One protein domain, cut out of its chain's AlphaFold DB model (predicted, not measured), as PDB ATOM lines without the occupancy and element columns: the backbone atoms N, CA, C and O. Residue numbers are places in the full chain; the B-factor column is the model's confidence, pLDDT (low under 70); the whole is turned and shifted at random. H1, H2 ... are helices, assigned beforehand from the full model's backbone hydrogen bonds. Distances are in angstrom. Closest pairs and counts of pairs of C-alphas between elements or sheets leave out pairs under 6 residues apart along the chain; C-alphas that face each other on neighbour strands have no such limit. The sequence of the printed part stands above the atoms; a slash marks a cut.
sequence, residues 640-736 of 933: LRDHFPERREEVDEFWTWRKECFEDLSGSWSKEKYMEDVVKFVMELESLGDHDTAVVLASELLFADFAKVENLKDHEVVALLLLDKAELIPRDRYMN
ATOM      1  N   LEU A 640       4.619 -43.742   7.343       89.00
ATOM      2  CA  LEU A 640       3.313 -43.075   7.304       89.00
ATOM      3  C   LEU A 640       3.042 -42.499   5.907       89.00
ATOM      4  O   LEU A 640       1.962 -42.707   5.363       89.00
ATOM      5  N   ARG A 641       4.049 -41.845   5.318       88.56
ATOM      6  CA  ARG A 641       4.009 -41.252   3.974       88.56
ATOM      7  C   ARG A 641       3.799 -42.281   2.859       88.56
ATOM      8  O   ARG A 641       3.105 -41.987   1.884       88.56
ATOM      9  N   ASP A 642       4.405 -43.461   2.988       86.31
ATOM     10  CA  ASP A 642       4.277 -44.553   2.013       86.31
ATOM     11  C   ASP A 642       2.960 -45.329   2.173       86.31
ATOM     12  O   ASP A 642       2.181 -45.483   1.232       86.31
ATOM     13  N   HIS A 643       2.678 -45.787   3.393       87.12
ATOM     14  CA  HIS A 643       1.584 -46.711   3.666       87.12
ATOM     15  C   HIS A 643       0.198 -46.051   3.738       87.12
ATOM     16  O   HIS A 643      -0.798 -46.762   3.594       87.12
ATOM     17  N   PHE A 644       0.139 -44.728   3.937       88.19
ATOM     18  CA  PHE A 644      -1.089 -43.922   3.984       88.19
ATOM     19  C   PHE A 644      -0.969 -42.715   3.037       88.19
ATOM     20  O   PHE A 644      -0.646 -41.607   3.475       88.19
ATOM     21  N   PRO A 645      -1.210 -42.904   1.725       84.50
ATOM     22  CA  PRO A 645      -1.059 -41.852   0.718       84.50
ATOM     23  C   PRO A 645      -1.862 -40.578   1.013       84.50
ATOM     24  O   PRO A 645      -1.434 -39.487   0.648       84.50
ATOM     25  N   GLU A 646      -2.999 -40.696   1.699       86.19
ATOM     26  CA  GLU A 646      -3.839 -39.577   2.129       86.19
ATOM     27  C   GLU A 646      -3.179 -38.662   3.172       86.19
ATOM     28  O   GLU A 646      -3.620 -37.534   3.350       86.19
ATOM     29  N   ARG A 647      -2.112 -39.126   3.836       84.69
ATOM     30  CA  ARG A 647      -1.329 -38.363   4.825       84.69
ATOM     31  C   ARG A 647       0.013 -37.878   4.285       84.69
ATOM     32  O   ARG A 647       0.808 -37.315   5.033       84.69
ATOM     33  N   ARG A 648       0.291 -38.100   2.998       85.38
ATOM     34  CA  ARG A 648       1.554 -37.702   2.364       85.38
ATOM     35  C   ARG A 648       1.800 -36.200   2.486       85.38
ATOM     36  O   ARG A 648       2.885 -35.812   2.893       85.38
ATOM     37  N   GLU A 649       0.783 -35.388   2.200       85.00
ATOM     38  CA  GLU A 649       0.872 -33.925   2.296       85.00
ATOM     39  C   GLU A 649       1.164 -33.472   3.735       85.00
ATOM     40  O   GLU A 649       2.049 -32.649   3.935       85.00
ATOM     41  N   GLU A 650       0.524 -34.080   4.742       87.06
ATOM     42  CA  GLU A 650       0.784 -33.781   6.162       87.06
ATOM     43  C   GLU A 650       2.249 -34.061   6.548       87.06
ATOM     44  O   GLU A 650       2.879 -33.275   7.259       87.06
ATOM     45  N   VAL A 651       2.809 -35.185   6.076       85.75
ATOM     46  CA  VAL A 651       4.213 -35.547   6.330       85.75
ATOM     47  C   VAL A 651       5.165 -34.600   5.602       85.75
ATOM     48  O   VAL A 651       6.149 -34.164   6.201       85.75
ATOM     49  N   ASP A 652       4.884 -34.282   4.337       82.94
ATOM     50  CA  ASP A 652       5.729 -33.420   3.510       82.94
ATOM     51  C   ASP A 652       5.742 -31.974   4.053       82.94
ATOM     52  O   ASP A 652       6.820 -31.402   4.224       82.94
ATOM     53  N   GLU A 653       4.586 -31.415   4.435       84.88
ATOM     54  CA  GLU A 653       4.476 -30.096   5.083       84.88
ATOM     55  C   GLU A 653       5.259 -30.040   6.399       84.88
ATOM     56  O   GLU A 653       6.011 -29.096   6.655       84.88
ATOM     57  N   PHE A 654       5.128 -31.075   7.231       83.75
ATOM     58  CA  PHE A 654       5.869 -31.160   8.483       83.75
ATOM     59  C   PHE A 654       7.382 -31.282   8.252       83.75
ATOM     60  O   PHE A 654       8.182 -30.716   9.006       83.75
ATOM     61  N   TRP A 655       7.794 -31.994   7.202       80.12
ATOM     62  CA  TRP A 655       9.198 -32.105   6.818       80.12
ATOM     63  C   TRP A 655       9.766 -30.760   6.345       80.12
ATOM     64  O   TRP A 655      10.866 -30.380   6.755       80.12
ATOM     65  N   THR A 656       9.000 -29.996   5.559       80.12
ATOM     66  CA  THR A 656       9.349 -28.620   5.174       80.12
ATOM     67  C   THR A 656       9.464 -27.709   6.394       80.12
ATOM     68  O   THR A 656      10.476 -27.029   6.549       80.12
ATOM     69  N   TRP A 657       8.508 -27.768   7.324       82.25
ATOM     70  CA  TRP A 657       8.573 -27.005   8.572       82.25
ATOM     71  C   TRP A 657       9.816 -27.349   9.414       82.25
ATOM     72  O   TRP A 657      10.465 -26.455   9.961       82.25
ATOM     73  N   ARG A 658      10.209 -28.634   9.490       75.44
ATOM     74  CA  ARG A 658      11.453 -29.054  10.171       75.44
ATOM     75  C   ARG A 658      12.694 -28.417   9.539       75.44
ATOM     76  O   ARG A 658      13.611 -28.039  10.270       75.44
ATOM     77  N   LYS A 659      12.725 -28.308   8.209       73.69
ATOM     78  CA  LYS A 659      13.808 -27.662   7.454       73.69
ATOM     79  C   LYS A 659      13.863 -26.156   7.730       73.69
ATOM     80  O   LYS A 659      14.929 -25.653   8.068       73.69
ATOM     81  N   GLU A 660      12.723 -25.467   7.692       75.12
ATOM     82  CA  GLU A 660      12.620 -24.031   8.007       75.12
ATOM     83  C   GLU A 660      13.079 -23.729   9.446       75.12
ATOM     84  O   GLU A 660      13.884 -22.827   9.674       75.12
ATOM     85  N   CYS A 661      12.672 -24.550  10.421       68.75
ATOM     86  CA  CYS A 661      13.117 -24.419  11.815       68.75
ATOM     87  C   CYS A 661      14.636 -24.569  11.990       68.75
ATOM     88  O   CYS A 661      15.215 -23.992  12.915       68.75
ATOM     89  N   PHE A 662      15.280 -25.373  11.142       68.12
ATOM     90  CA  PHE A 662      16.732 -25.517  11.123       68.12
ATOM     91  C   PHE A 662      17.418 -24.295  10.488       68.12
ATOM     92  O   PHE A 662      18.406 -23.801  11.037       68.12
ATOM     93  N   GLU A 663      16.895 -23.796   9.366       67.50
ATOM     94  CA  GLU A 663      17.452 -22.651   8.630       67.50
ATOM     95  C   GLU A 663      17.356 -21.332   9.422       67.50
ATOM     96  O   GLU A 663      18.297 -20.535   9.402       67.50
ATOM     97  N   ASP A 664      16.292 -21.145  10.207       64.69
ATOM     98  CA  ASP A 664      16.041 -19.918  10.976       64.69
ATOM     99  C   ASP A 664      16.800 -19.822  12.319       64.69
ATOM    100  O   ASP A 664      16.617 -18.854  13.064       64.69
ATOM    101  N   LEU A 665      17.652 -20.803  12.668       54.84
ATOM    102  CA  LEU A 665      18.373 -20.902  13.960       54.84
ATOM    103  C   LEU A 665      17.468 -20.757  15.209       54.84
ATOM    104  O   LEU A 665      17.956 -20.527  16.317       54.84
ATOM    105  N   SER A 666      16.149 -20.893  15.056       51.72
ATOM    106  CA  SER A 666      15.145 -20.542  16.066       51.72
ATOM    107  C   SER A 666      14.711 -21.724  16.946       51.72
ATOM    108  O   SER A 666      13.798 -21.592  17.761       51.72
ATOM    109  N   GLY A 667      15.393 -22.873  16.855       49.78
ATOM    110  CA  GLY A 667      15.004 -24.109  17.535       49.78
ATOM    111  C   GLY A 667      16.123 -24.836  18.285       49.78
ATOM    112  O   GLY A 667      17.307 -24.711  17.995       49.78
ATOM    113  N   SER A 668      15.706 -25.683  19.231       49.16
ATOM    114  CA  SER A 668      16.491 -26.598  20.088       49.16
ATOM    115  C   SER A 668      17.385 -27.631  19.352       49.16
ATOM    116  O   SER A 668      17.885 -28.567  19.984       49.16
ATOM    117  N   TRP A 669      17.554 -27.538  18.033       51.97
ATOM    118  CA  TRP A 669      18.161 -28.572  17.195       51.97
ATOM    119  C   TRP A 669      19.572 -28.173  16.765       51.97
ATOM    120  O   TRP A 669      19.780 -27.136  16.145       51.97
ATOM    121  N   SER A 670      20.562 -29.017  17.067       62.81
ATOM    122  CA  SER A 670      21.887 -28.869  16.467       62.81
ATOM    123  C   SER A 670      21.839 -29.314  15.001       62.81
ATOM    124  O   SER A 670      21.113 -30.250  14.657       62.81
ATOM    125  N   LYS A 671      22.665 -28.698  14.144       65.69
ATOM    126  CA  LYS A 671      22.884 -29.135  12.749       65.69
ATOM    127  C   LYS A 671      23.108 -30.642  12.648       65.69
ATOM    128  O   LYS A 671      22.608 -31.292  11.746       65.69
ATOM    129  N   GLU A 672      23.815 -31.201  13.618       65.00
ATOM    130  CA  GLU A 672      24.138 -32.624  13.680       65.00
ATOM    131  C   GLU A 672      22.897 -33.501  13.874       65.00
ATOM    132  O   GLU A 672      22.755 -34.505  13.182       65.00
ATOM    133  N   LYS A 673      21.980 -33.099  14.762       68.44
ATOM    134  CA  LYS A 673      20.749 -33.844  15.047       68.44
ATOM    135  C   LYS A 673      19.767 -33.803  13.875       68.44
ATOM    136  O   LYS A 673      19.163 -34.820  13.556       68.44
ATOM    137  N   TYR A 674      19.640 -32.651  13.212       73.56
ATOM    138  CA  TYR A 674      18.827 -32.528  11.999       73.56
ATOM    139  C   TYR A 674      19.357 -33.438  10.882       73.56
ATOM    140  O   TYR A 674      18.604 -34.223  10.314       73.56
ATOM    141  N   MET A 675      20.668 -33.404  10.622       69.50
ATOM    142  CA  MET A 675      21.287 -34.232   9.583       69.50
ATOM    143  C   MET A 675      21.154 -35.736   9.867       69.50
ATOM    144  O   MET A 675      20.917 -36.520   8.948       69.50
ATOM    145  N   GLU A 676      21.271 -36.150  11.132       72.38
ATOM    146  CA  GLU A 676      21.045 -37.539  11.539       72.38
ATOM    147  C   GLU A 676      19.603 -37.993  11.256       72.38
ATOM    148  O   GLU A 676      19.385 -39.083  10.720       72.38
ATOM    149  N   ASP A 677      18.619 -37.149  11.568       74.94
ATOM    150  CA  ASP A 677      17.207 -37.455  11.345       74.94
ATOM    151  C   ASP A 677      16.834 -37.472   9.858       74.94
ATOM    152  O   ASP A 677      16.051 -38.339   9.453       74.94
ATOM    153  N   VAL A 678      17.419 -36.592   9.036       77.38
ATOM    154  CA  VAL A 678      17.231 -36.616   7.576       77.38
ATOM    155  C   VAL A 678      17.773 -37.909   6.987       77.38
ATOM    156  O   VAL A 678      17.073 -38.572   6.228       77.38
ATOM    157  N   VAL A 679      18.973 -38.336   7.378       76.31
ATOM    158  CA  VAL A 679      19.542 -39.586   6.857       76.31
ATOM    159  C   VAL A 679      18.720 -40.804   7.255       76.31
ATOM    160  O   VAL A 679      18.481 -41.666   6.413       76.31
ATOM    161  N   LYS A 680      18.215 -40.868   8.493       79.06
ATOM    162  CA  LYS A 680      17.296 -41.945   8.902       79.06
ATOM    163  C   LYS A 680      16.022 -41.970   8.051       79.06
ATOM    164  O   LYS A 680      15.551 -43.052   7.720       79.06
ATOM    165  N   PHE A 681      15.473 -40.804   7.706       82.50
ATOM    166  CA  PHE A 681      14.276 -40.687   6.867       82.50
ATOM    167  C   PHE A 681      14.551 -41.150   5.436       82.50
ATOM    168  O   PHE A 681      13.853 -42.017   4.924       82.50
ATOM    169  N   VAL A 682      15.620 -40.632   4.831       80.31
ATOM    170  CA  VAL A 682      16.056 -40.965   3.470       80.31
ATOM    171  C   VAL A 682      16.342 -42.461   3.322       80.31
ATOM    172  O   VAL A 682      15.880 -43.081   2.369       80.31
ATOM    173  N   MET A 683      17.050 -43.065   4.281       78.88
ATOM    174  CA  MET A 683      17.308 -44.508   4.271       78.88
ATOM    175  C   MET A 683      16.018 -45.331   4.355       78.88
ATOM    176  O   MET A 683      15.912 -46.369   3.707       78.88
ATOM    177  N   GLU A 684      15.040 -44.897   5.153       84.00
ATOM    178  CA  GLU A 684      13.770 -45.615   5.255       84.00
ATOM    179  C   GLU A 684      12.939 -45.462   3.966       84.00
ATOM    180  O   GLU A 684      12.385 -46.452   3.502       84.00
ATOM    181  N   LEU A 685      12.914 -44.282   3.333       81.81
ATOM    182  CA  LEU A 685      12.257 -44.083   2.030       81.81
ATOM    183  C   LEU A 685      12.837 -44.990   0.943       81.81
ATOM    184  O   LEU A 685      12.094 -45.669   0.239       81.81
ATOM    185  N   GLU A 686      14.163 -45.058   0.865       78.94
ATOM    186  CA  GLU A 686      14.862 -45.952  -0.054       78.94
ATOM    187  C   GLU A 686      14.490 -47.420   0.216       78.94
ATOM    188  O   GLU A 686      14.241 -48.189  -0.708       78.94
ATOM    189  N   SER A 687      14.360 -47.810   1.493       80.31
ATOM    190  CA  SER A 687      13.955 -49.173   1.873       80.31
ATOM    191  C   SER A 687      12.515 -49.524   1.494       80.31
ATOM    192  O   SER A 687      12.203 -50.696   1.287       80.31
ATOM    193  N   LEU A 688      11.652 -48.511   1.381       82.44
ATOM    194  CA  LEU A 688      10.264 -48.631   0.934       82.44
ATOM    195  C   LEU A 688      10.141 -48.558  -0.601       82.44
ATOM    196  O   LEU A 688       9.060 -48.783  -1.139       82.44
ATOM    197  N   GLY A 689      11.245 -48.307  -1.315       79.75
ATOM    198  CA  GLY A 689      11.294 -48.225  -2.775       79.75
ATOM    199  C   GLY A 689      11.046 -46.826  -3.354       79.75
ATOM    200  O   GLY A 689      10.893 -46.700  -4.567       79.75
ATOM    201  N   ASP A 690      11.029 -45.773  -2.528       81.81
ATOM    202  CA  ASP A 690      10.891 -44.371  -2.957       81.81
ATOM    203  C   ASP A 690      12.270 -43.731  -3.214       81.81
ATOM    204  O   ASP A 690      12.707 -42.807  -2.519       81.81
ATOM    205  N   HIS A 691      12.969 -44.275  -4.217       80.75
ATOM    206  CA  HIS A 691      14.341 -43.891  -4.565       80.75
ATOM    207  C   HIS A 691      14.459 -42.422  -4.977       80.75
ATOM    208  O   HIS A 691      15.343 -41.698  -4.519       80.75
ATOM    209  N   ASP A 692      13.539 -41.951  -5.818       79.62
ATOM    210  CA  ASP A 692      13.599 -40.598  -6.368       79.62
ATOM    211  C   ASP A 692      13.510 -39.541  -5.258       79.62
ATOM    212  O   ASP A 692      14.298 -38.592  -5.241       79.62
ATOM    213  N   THR A 693      12.610 -39.718  -4.279       81.50
ATOM    214  CA  THR A 693      12.518 -38.788  -3.144       81.50
ATOM    215  C   THR A 693      13.754 -38.877  -2.250       81.50
ATOM    216  O   THR A 693      14.271 -37.845  -1.810       81.50
ATOM    217  N   ALA A 694      14.250 -40.090  -1.988       80.62
ATOM    218  CA  ALA A 694      15.450 -40.302  -1.187       80.62
ATOM    219  C   ALA A 694      16.673 -39.596  -1.802       80.62
ATOM    220  O   ALA A 694      17.393 -38.885  -1.097       80.62
ATOM    221  N   VAL A 695      16.864 -39.705  -3.121       76.62
ATOM    222  CA  VAL A 695      17.936 -39.032  -3.871       76.62
ATOM    223  C   VAL A 695      17.777 -37.513  -3.854       76.62
ATOM    224  O   VAL A 695      18.760 -36.806  -3.631       76.62
ATOM    225  N   VAL A 696      16.561 -36.992  -4.048       81.31
ATOM    226  CA  VAL A 696      16.301 -35.543  -3.984       81.31
ATOM    227  C   VAL A 696      16.679 -34.997  -2.609       81.31
ATOM    228  O   VAL A 696      17.507 -34.089  -2.526       81.31
ATOM    229  N   LEU A 697      16.176 -35.599  -1.530       76.88
ATOM    230  CA  LEU A 697      16.489 -35.182  -0.160       76.88
ATOM    231  C   LEU A 697      17.974 -35.351   0.183       76.88
ATOM    232  O   LEU A 697      18.555 -34.484   0.834       76.88
ATOM    233  N   ALA A 698      18.620 -36.423  -0.286       75.31
ATOM    234  CA  ALA A 698      20.059 -36.599  -0.128       75.31
ATOM    235  C   ALA A 698      20.845 -35.499  -0.861       75.31
ATOM    236  O   ALA A 698      21.829 -34.988  -0.329       75.31
ATOM    237  N   SER A 699      20.415 -35.102  -2.062       73.81
ATOM    238  CA  SER A 699      21.080 -34.054  -2.846       73.81
ATOM    239  C   SER A 699      20.987 -32.678  -2.184       73.81
ATOM    240  O   SER A 699      21.938 -31.899  -2.256       73.81
ATOM    241  N   GLU A 700      19.900 -32.406  -1.456       71.06
ATOM    242  CA  GLU A 700      19.762 -31.195  -0.645       71.06
ATOM    243  C   GLU A 700      20.788 -31.141   0.501       71.06
ATOM    244  O   GLU A 700      21.252 -30.054   0.848       71.06
ATOM    245  N   LEU A 701      21.229 -32.293   1.033       66.94
ATOM    246  CA  LEU A 701      22.308 -32.361   2.030       66.94
ATOM    247  C   LEU A 701      23.666 -31.919   1.452       66.94
ATOM    248  O   LEU A 701      24.495 -31.391   2.194       66.94
ATOM    249  N   LEU A 702      23.908 -32.104   0.143       59.75
ATOM    250  CA  LEU A 702      25.183 -31.773  -0.518       59.75
ATOM    251  C   LEU A 702      25.403 -30.279  -0.790       59.75
ATOM    252  O   LEU A 702      26.518 -29.898  -1.153       59.75
ATOM    253  N   PHE A 703      24.404 -29.415  -0.592       53.94
ATOM    254  CA  PHE A 703      24.538 -27.979  -0.880       53.94
ATOM    255  C   PHE A 703      25.442 -27.204   0.103       53.94
ATOM    256  O   PHE A 703      25.656 -26.006  -0.083       53.94
ATOM    257  N   ALA A 704      26.048 -27.865   1.097       52.97
ATOM    258  CA  ALA A 704      26.979 -27.250   2.043       52.97
ATOM    259  C   ALA A 704      28.387 -27.887   2.005       52.97
ATOM    260  O   ALA A 704      28.746 -28.686   2.859       52.97
ATOM    261  N   ASP A 705      29.204 -27.472   1.032       53.53
ATOM    262  CA  ASP A 705      30.675 -27.365   1.128       53.53
ATOM    263  C   ASP A 705      31.447 -28.592   1.696       53.53
ATOM    264  O   ASP A 705      32.398 -28.454   2.470       53.53
ATOM    265  N   PHE A 706      31.105 -29.808   1.247       54.50
ATOM    266  CA  PHE A 706      31.834 -31.051   1.578       54.50
ATOM    267  C   PHE A 706      33.332 -31.019   1.233       54.50
ATOM    268  O   PHE A 706      34.120 -31.775   1.795       54.50
ATOM    269  N   ALA A 707      33.754 -30.091   0.372       48.66
ATOM    270  CA  ALA A 707      35.154 -29.864   0.028       48.66
ATOM    271  C   ALA A 707      36.020 -29.325   1.193       48.66
ATOM    272  O   ALA A 707      37.242 -29.265   1.049       48.66
ATOM    273  N   LYS A 708      35.427 -28.919   2.330       50.94
ATOM    274  CA  LYS A 708      36.140 -28.319   3.479       50.94
ATOM    275  C   LYS A 708      36.036 -29.107   4.791       50.94
ATOM    276  O   LYS A 708      36.602 -28.673   5.793       50.94
ATOM    277  N   VAL A 709      35.319 -30.228   4.818       56.03
ATOM    278  CA  VAL A 709      35.097 -30.989   6.056       56.03
ATOM    279  C   VAL A 709      36.305 -31.893   6.324       56.03
ATOM    280  O   VAL A 709      36.580 -32.820   5.570       56.03
ATOM    281  N   GLU A 710      37.059 -31.611   7.393       54.28
ATOM    282  CA  GLU A 710      38.259 -32.386   7.753       54.28
ATOM    283  C   GLU A 710      37.948 -33.824   8.204       54.28
ATOM    284  O   GLU A 710      38.808 -34.685   8.044       54.28
ATOM    285  N   ASN A 711      36.740 -34.089   8.725       62.44
ATOM    286  CA  ASN A 711      36.281 -35.406   9.189       62.44
ATOM    287  C   ASN A 711      34.803 -35.625   8.819       62.44
ATOM    288  O   ASN A 711      33.944 -34.929   9.364       62.44
ATOM    289  N   LEU A 712      34.509 -36.593   7.943       63.97
ATOM    290  CA  LEU A 712      33.126 -36.943   7.594       63.97
ATOM    291  C   LEU A 712      32.416 -37.655   8.756       63.97
ATOM    292  O   LEU A 712      32.985 -38.540   9.399       63.97
ATOM    293  N   LYS A 713      31.152 -37.305   8.991       70.25
ATOM    294  CA  LYS A 713      30.244 -37.970   9.940       70.25
ATOM    295  C   LYS A 713      29.414 -39.063   9.258       70.25
ATOM    296  O   LYS A 713      29.221 -39.044   8.047       70.25
ATOM    297  N   ASP A 714      28.859 -39.987  10.049       67.94
ATOM    298  CA  ASP A 714      28.096 -41.155   9.565       67.94
ATOM    299  C   ASP A 714      26.990 -40.787   8.552       67.94
ATOM    300  O   ASP A 714      26.826 -41.454   7.532       67.94
ATOM    301  N   HIS A 715      26.259 -39.696   8.803       69.94
ATOM    302  CA  HIS A 715      25.175 -39.226   7.936       69.94
ATOM    303  C   HIS A 715      25.677 -38.657   6.595       69.94
ATOM    304  O   HIS A 715      25.056 -38.849   5.552       69.94
ATOM    305  N   GLU A 716      26.835 -38.007   6.593       73.44
ATOM    306  CA  GLU A 716      27.444 -37.430   5.391       73.44
ATOM    307  C   GLU A 716      27.919 -38.522   4.431       73.44
ATOM    308  O   GLU A 716      27.748 -38.416   3.217       73.44
ATOM    309  N   VAL A 717      28.444 -39.617   4.987       73.44
ATOM    310  CA  VAL A 717      28.836 -40.793   4.210       73.44
ATOM    311  C   VAL A 717      27.621 -41.393   3.504       73.44
ATOM    312  O   VAL A 717      27.682 -41.614   2.301       73.44
ATOM    313  N   VAL A 718      26.498 -41.603   4.200       73.81
ATOM    314  CA  VAL A 718      25.281 -42.175   3.586       73.81
ATOM    315  C   VAL A 718      24.754 -41.311   2.443       73.81
ATOM    316  O   VAL A 718      24.404 -41.852   1.395       73.81
ATOM    317  N   ALA A 719      24.740 -39.986   2.612       74.44
ATOM    318  CA  ALA A 719      24.326 -39.066   1.556       74.44
ATOM    319  C   ALA A 719      25.219 -39.195   0.308       74.44
ATOM    320  O   ALA A 719      24.712 -39.301  -0.808       74.44
ATOM    321  N   LEU A 720      26.543 -39.269   0.490       75.44
ATOM    322  CA  LEU A 720      27.486 -39.493  -0.609       75.44
ATOM    323  C   LEU A 720      27.288 -40.857  -1.288       75.44
ATOM    324  O   LEU A 720      27.417 -40.943  -2.507       75.44
ATOM    325  N   LEU A 721      26.948 -41.911  -0.534       74.62
ATOM    326  CA  LEU A 721      26.662 -43.232  -1.108       74.62
ATOM    327  C   LEU A 721      25.388 -43.234  -1.963       74.62
ATOM    328  O   LEU A 721      25.405 -43.778  -3.064       74.62
ATOM    329  N   LEU A 722      24.305 -42.620  -1.474       73.31
ATOM    330  CA  LEU A 722      23.028 -42.525  -2.197       73.31
ATOM    331  C   LEU A 722      23.162 -41.742  -3.505       73.31
ATOM    332  O   LEU A 722      22.505 -42.056  -4.490       73.31
ATOM    333  N   LEU A 723      24.055 -40.752  -3.528       76.25
ATOM    334  CA  LEU A 723      24.305 -39.893  -4.687       76.25
ATOM    335  C   LEU A 723      25.394 -40.427  -5.622       76.25
ATOM    336  O   LEU A 723      25.767 -39.747  -6.578       76.25
ATOM    337  N   ASP A 724      25.901 -41.632  -5.345       75.06
ATOM    338  CA  ASP A 724      26.969 -42.277  -6.110       75.06
ATOM    339  C   ASP A 724      28.247 -41.420  -6.201       75.06
ATOM    340  O   ASP A 724      28.896 -41.330  -7.241       75.06
ATOM    341  N   LYS A 725      28.583 -40.741  -5.094       76.38
ATOM    342  CA  LYS A 725      29.756 -39.866  -4.918       76.38
ATOM    343  C   LYS A 725      30.802 -40.482  -3.992       76.38
ATOM    344  O   LYS A 725      31.377 -39.810  -3.131       76.38
ATOM    345  N   ALA A 726      31.047 -41.779  -4.165       70.62
ATOM    346  CA  ALA A 726      32.003 -42.556  -3.374       70.62
ATOM    347  C   ALA A 726      33.422 -41.968  -3.396       70.62
ATOM    348  O   ALA A 726      34.175 -42.092  -2.437       70.62
ATOM    349  N   GLU A 727      33.797 -41.335  -4.504       69.12
ATOM    350  CA  GLU A 727      35.101 -40.719  -4.727       69.12
ATOM    351  C   GLU A 727      35.399 -39.551  -3.780       69.12
ATOM    352  O   GLU A 727      36.564 -39.202  -3.591       69.12
ATOM    353  N   LEU A 728      34.364 -38.962  -3.172       73.38
ATOM    354  CA  LEU A 728      34.489 -37.857  -2.221       73.38
ATOM    355  C   LEU A 728      34.700 -38.332  -0.774       73.38
ATOM    356  O   LEU A 728      34.896 -37.503   0.109       73.38
ATOM    357  N   ILE A 729      34.676 -39.646  -0.526       72.00
ATOM    358  CA  ILE A 729      34.857 -40.277   0.787       72.00
ATOM    359  C   ILE A 729      36.383 -40.420   1.045       72.00
ATOM    360  O   ILE A 729      37.029 -41.284   0.443       72.00
ATOM    361  N   PRO A 730      37.019 -39.560   1.878       65.81
ATOM    362  CA  PRO A 730      38.476 -39.479   2.015       65.81
ATOM    363  C   PRO A 730      39.029 -40.705   2.742       65.81
ATOM    364  O   PRO A 730      38.592 -41.014   3.837       65.81
ATOM    365  N   ARG A 731      39.999 -41.421   2.172       62.34
ATOM    366  CA  ARG A 731      40.418 -42.752   2.670       62.34
ATOM    367  C   ARG A 731      41.222 -42.739   3.982       62.34
ATOM    368  O   ARG A 731      41.355 -43.777   4.615       62.34
ATOM    369  N   ASP A 732      41.757 -41.591   4.380       59.41
ATOM    370  CA  ASP A 732      42.760 -41.407   5.438       59.41
ATOM    371  C   ASP A 732      42.262 -40.599   6.657       59.41
ATOM    372  O   ASP A 732      43.038 -40.344   7.576       59.41
ATOM    373  N   ARG A 733      40.985 -40.180   6.686       58.44
ATOM    374  CA  ARG A 733      40.468 -39.174   7.644       58.44
ATOM    375  C   ARG A 733      39.211 -39.603   8.416       58.44
ATOM    376  O   ARG A 733      38.236 -38.856   8.479       58.44
ATOM    377  N   TYR A 734      39.217 -40.796   9.019       61.34
ATOM    378  CA  TYR A 734      38.121 -41.255   9.890       61.34
ATOM    379  C   TYR A 734      38.546 -41.287  11.353       61.34
ATOM    380  O   TYR A 734      39.471 -42.003  11.720       61.34
ATOM    381  N   MET A 735      37.822 -40.569  12.214       48.22
ATOM    382  CA  MET A 735      37.996 -40.685  13.669       48.22
ATOM    383  C   MET A 735      37.299 -41.923  14.269       48.22
ATOM    384  O   MET A 735      37.525 -42.229  15.438       48.22
ATOM    385  N   ASN A 736      36.413 -42.605  13.524       59.81
ATOM    386  CA  ASN A 736      35.637 -43.749  14.028       59.81
ATOM    387  C   ASN A 736      35.128 -44.674  12.897       59.81
ATOM    388  O   ASN A 736      33.923 -44.736  12.633       59.81
TER     389      ASN A 736
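AT A GLANCE: This is residues 640 to 736 of the 933 residues of an uncharacterized protein of Selaginella moellendorffii (UniProt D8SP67). A helical hairpin, H3 and H4, with H5 packed on both makes a three-helix core; the long helix H2 splays from H3 as the other arm of a narrow V, with short H1 folded back at its mouth. The printed part has 97 residues with five named helices, H1 to H5, and no named strand: all helix. It is compact, radius of gyration of the C-alphas 14.5 A, spanning 47 by 33 by 21 A.

HOW THE PARTS SIT: H1, residues 640 to 643, touches H2, residues 645 to 663, at 647 to 651 alone (closest C-alphas Arg 641 and Arg 648, 4.6 A). H2 and H3, residues 671 to 687, are close but not clearly touching (Phe 662 and Lys 671, 7.3 A). H3 touches H4, residues 691 to 701, at a shallow tilt of 14 degrees, opposite ways (Val 682 and Ala 694, 4.7 A). H5, residues 714 to 722, touches H4 at a steep 50 degrees (Ala 698 and Ala 719, 5.2 A). Every O i to N i+4 pair is within hydrogen-bond range in H3, H4 and H5, 13 of 15 in H2.

IN THESE COORDINATES: H2 spans 27.8 A from its first to its last C-alpha and begins with C-alpha 645 at (-1.059, -41.852, 0.718), H3 spans 24.5 A, and H5 ends with C-alpha 722 at (23.028, -42.525, -2.197).

THE WHOLE: The link from H4 to H5 is long; confidence is under 70 at 36 residues, among them 661 to 673.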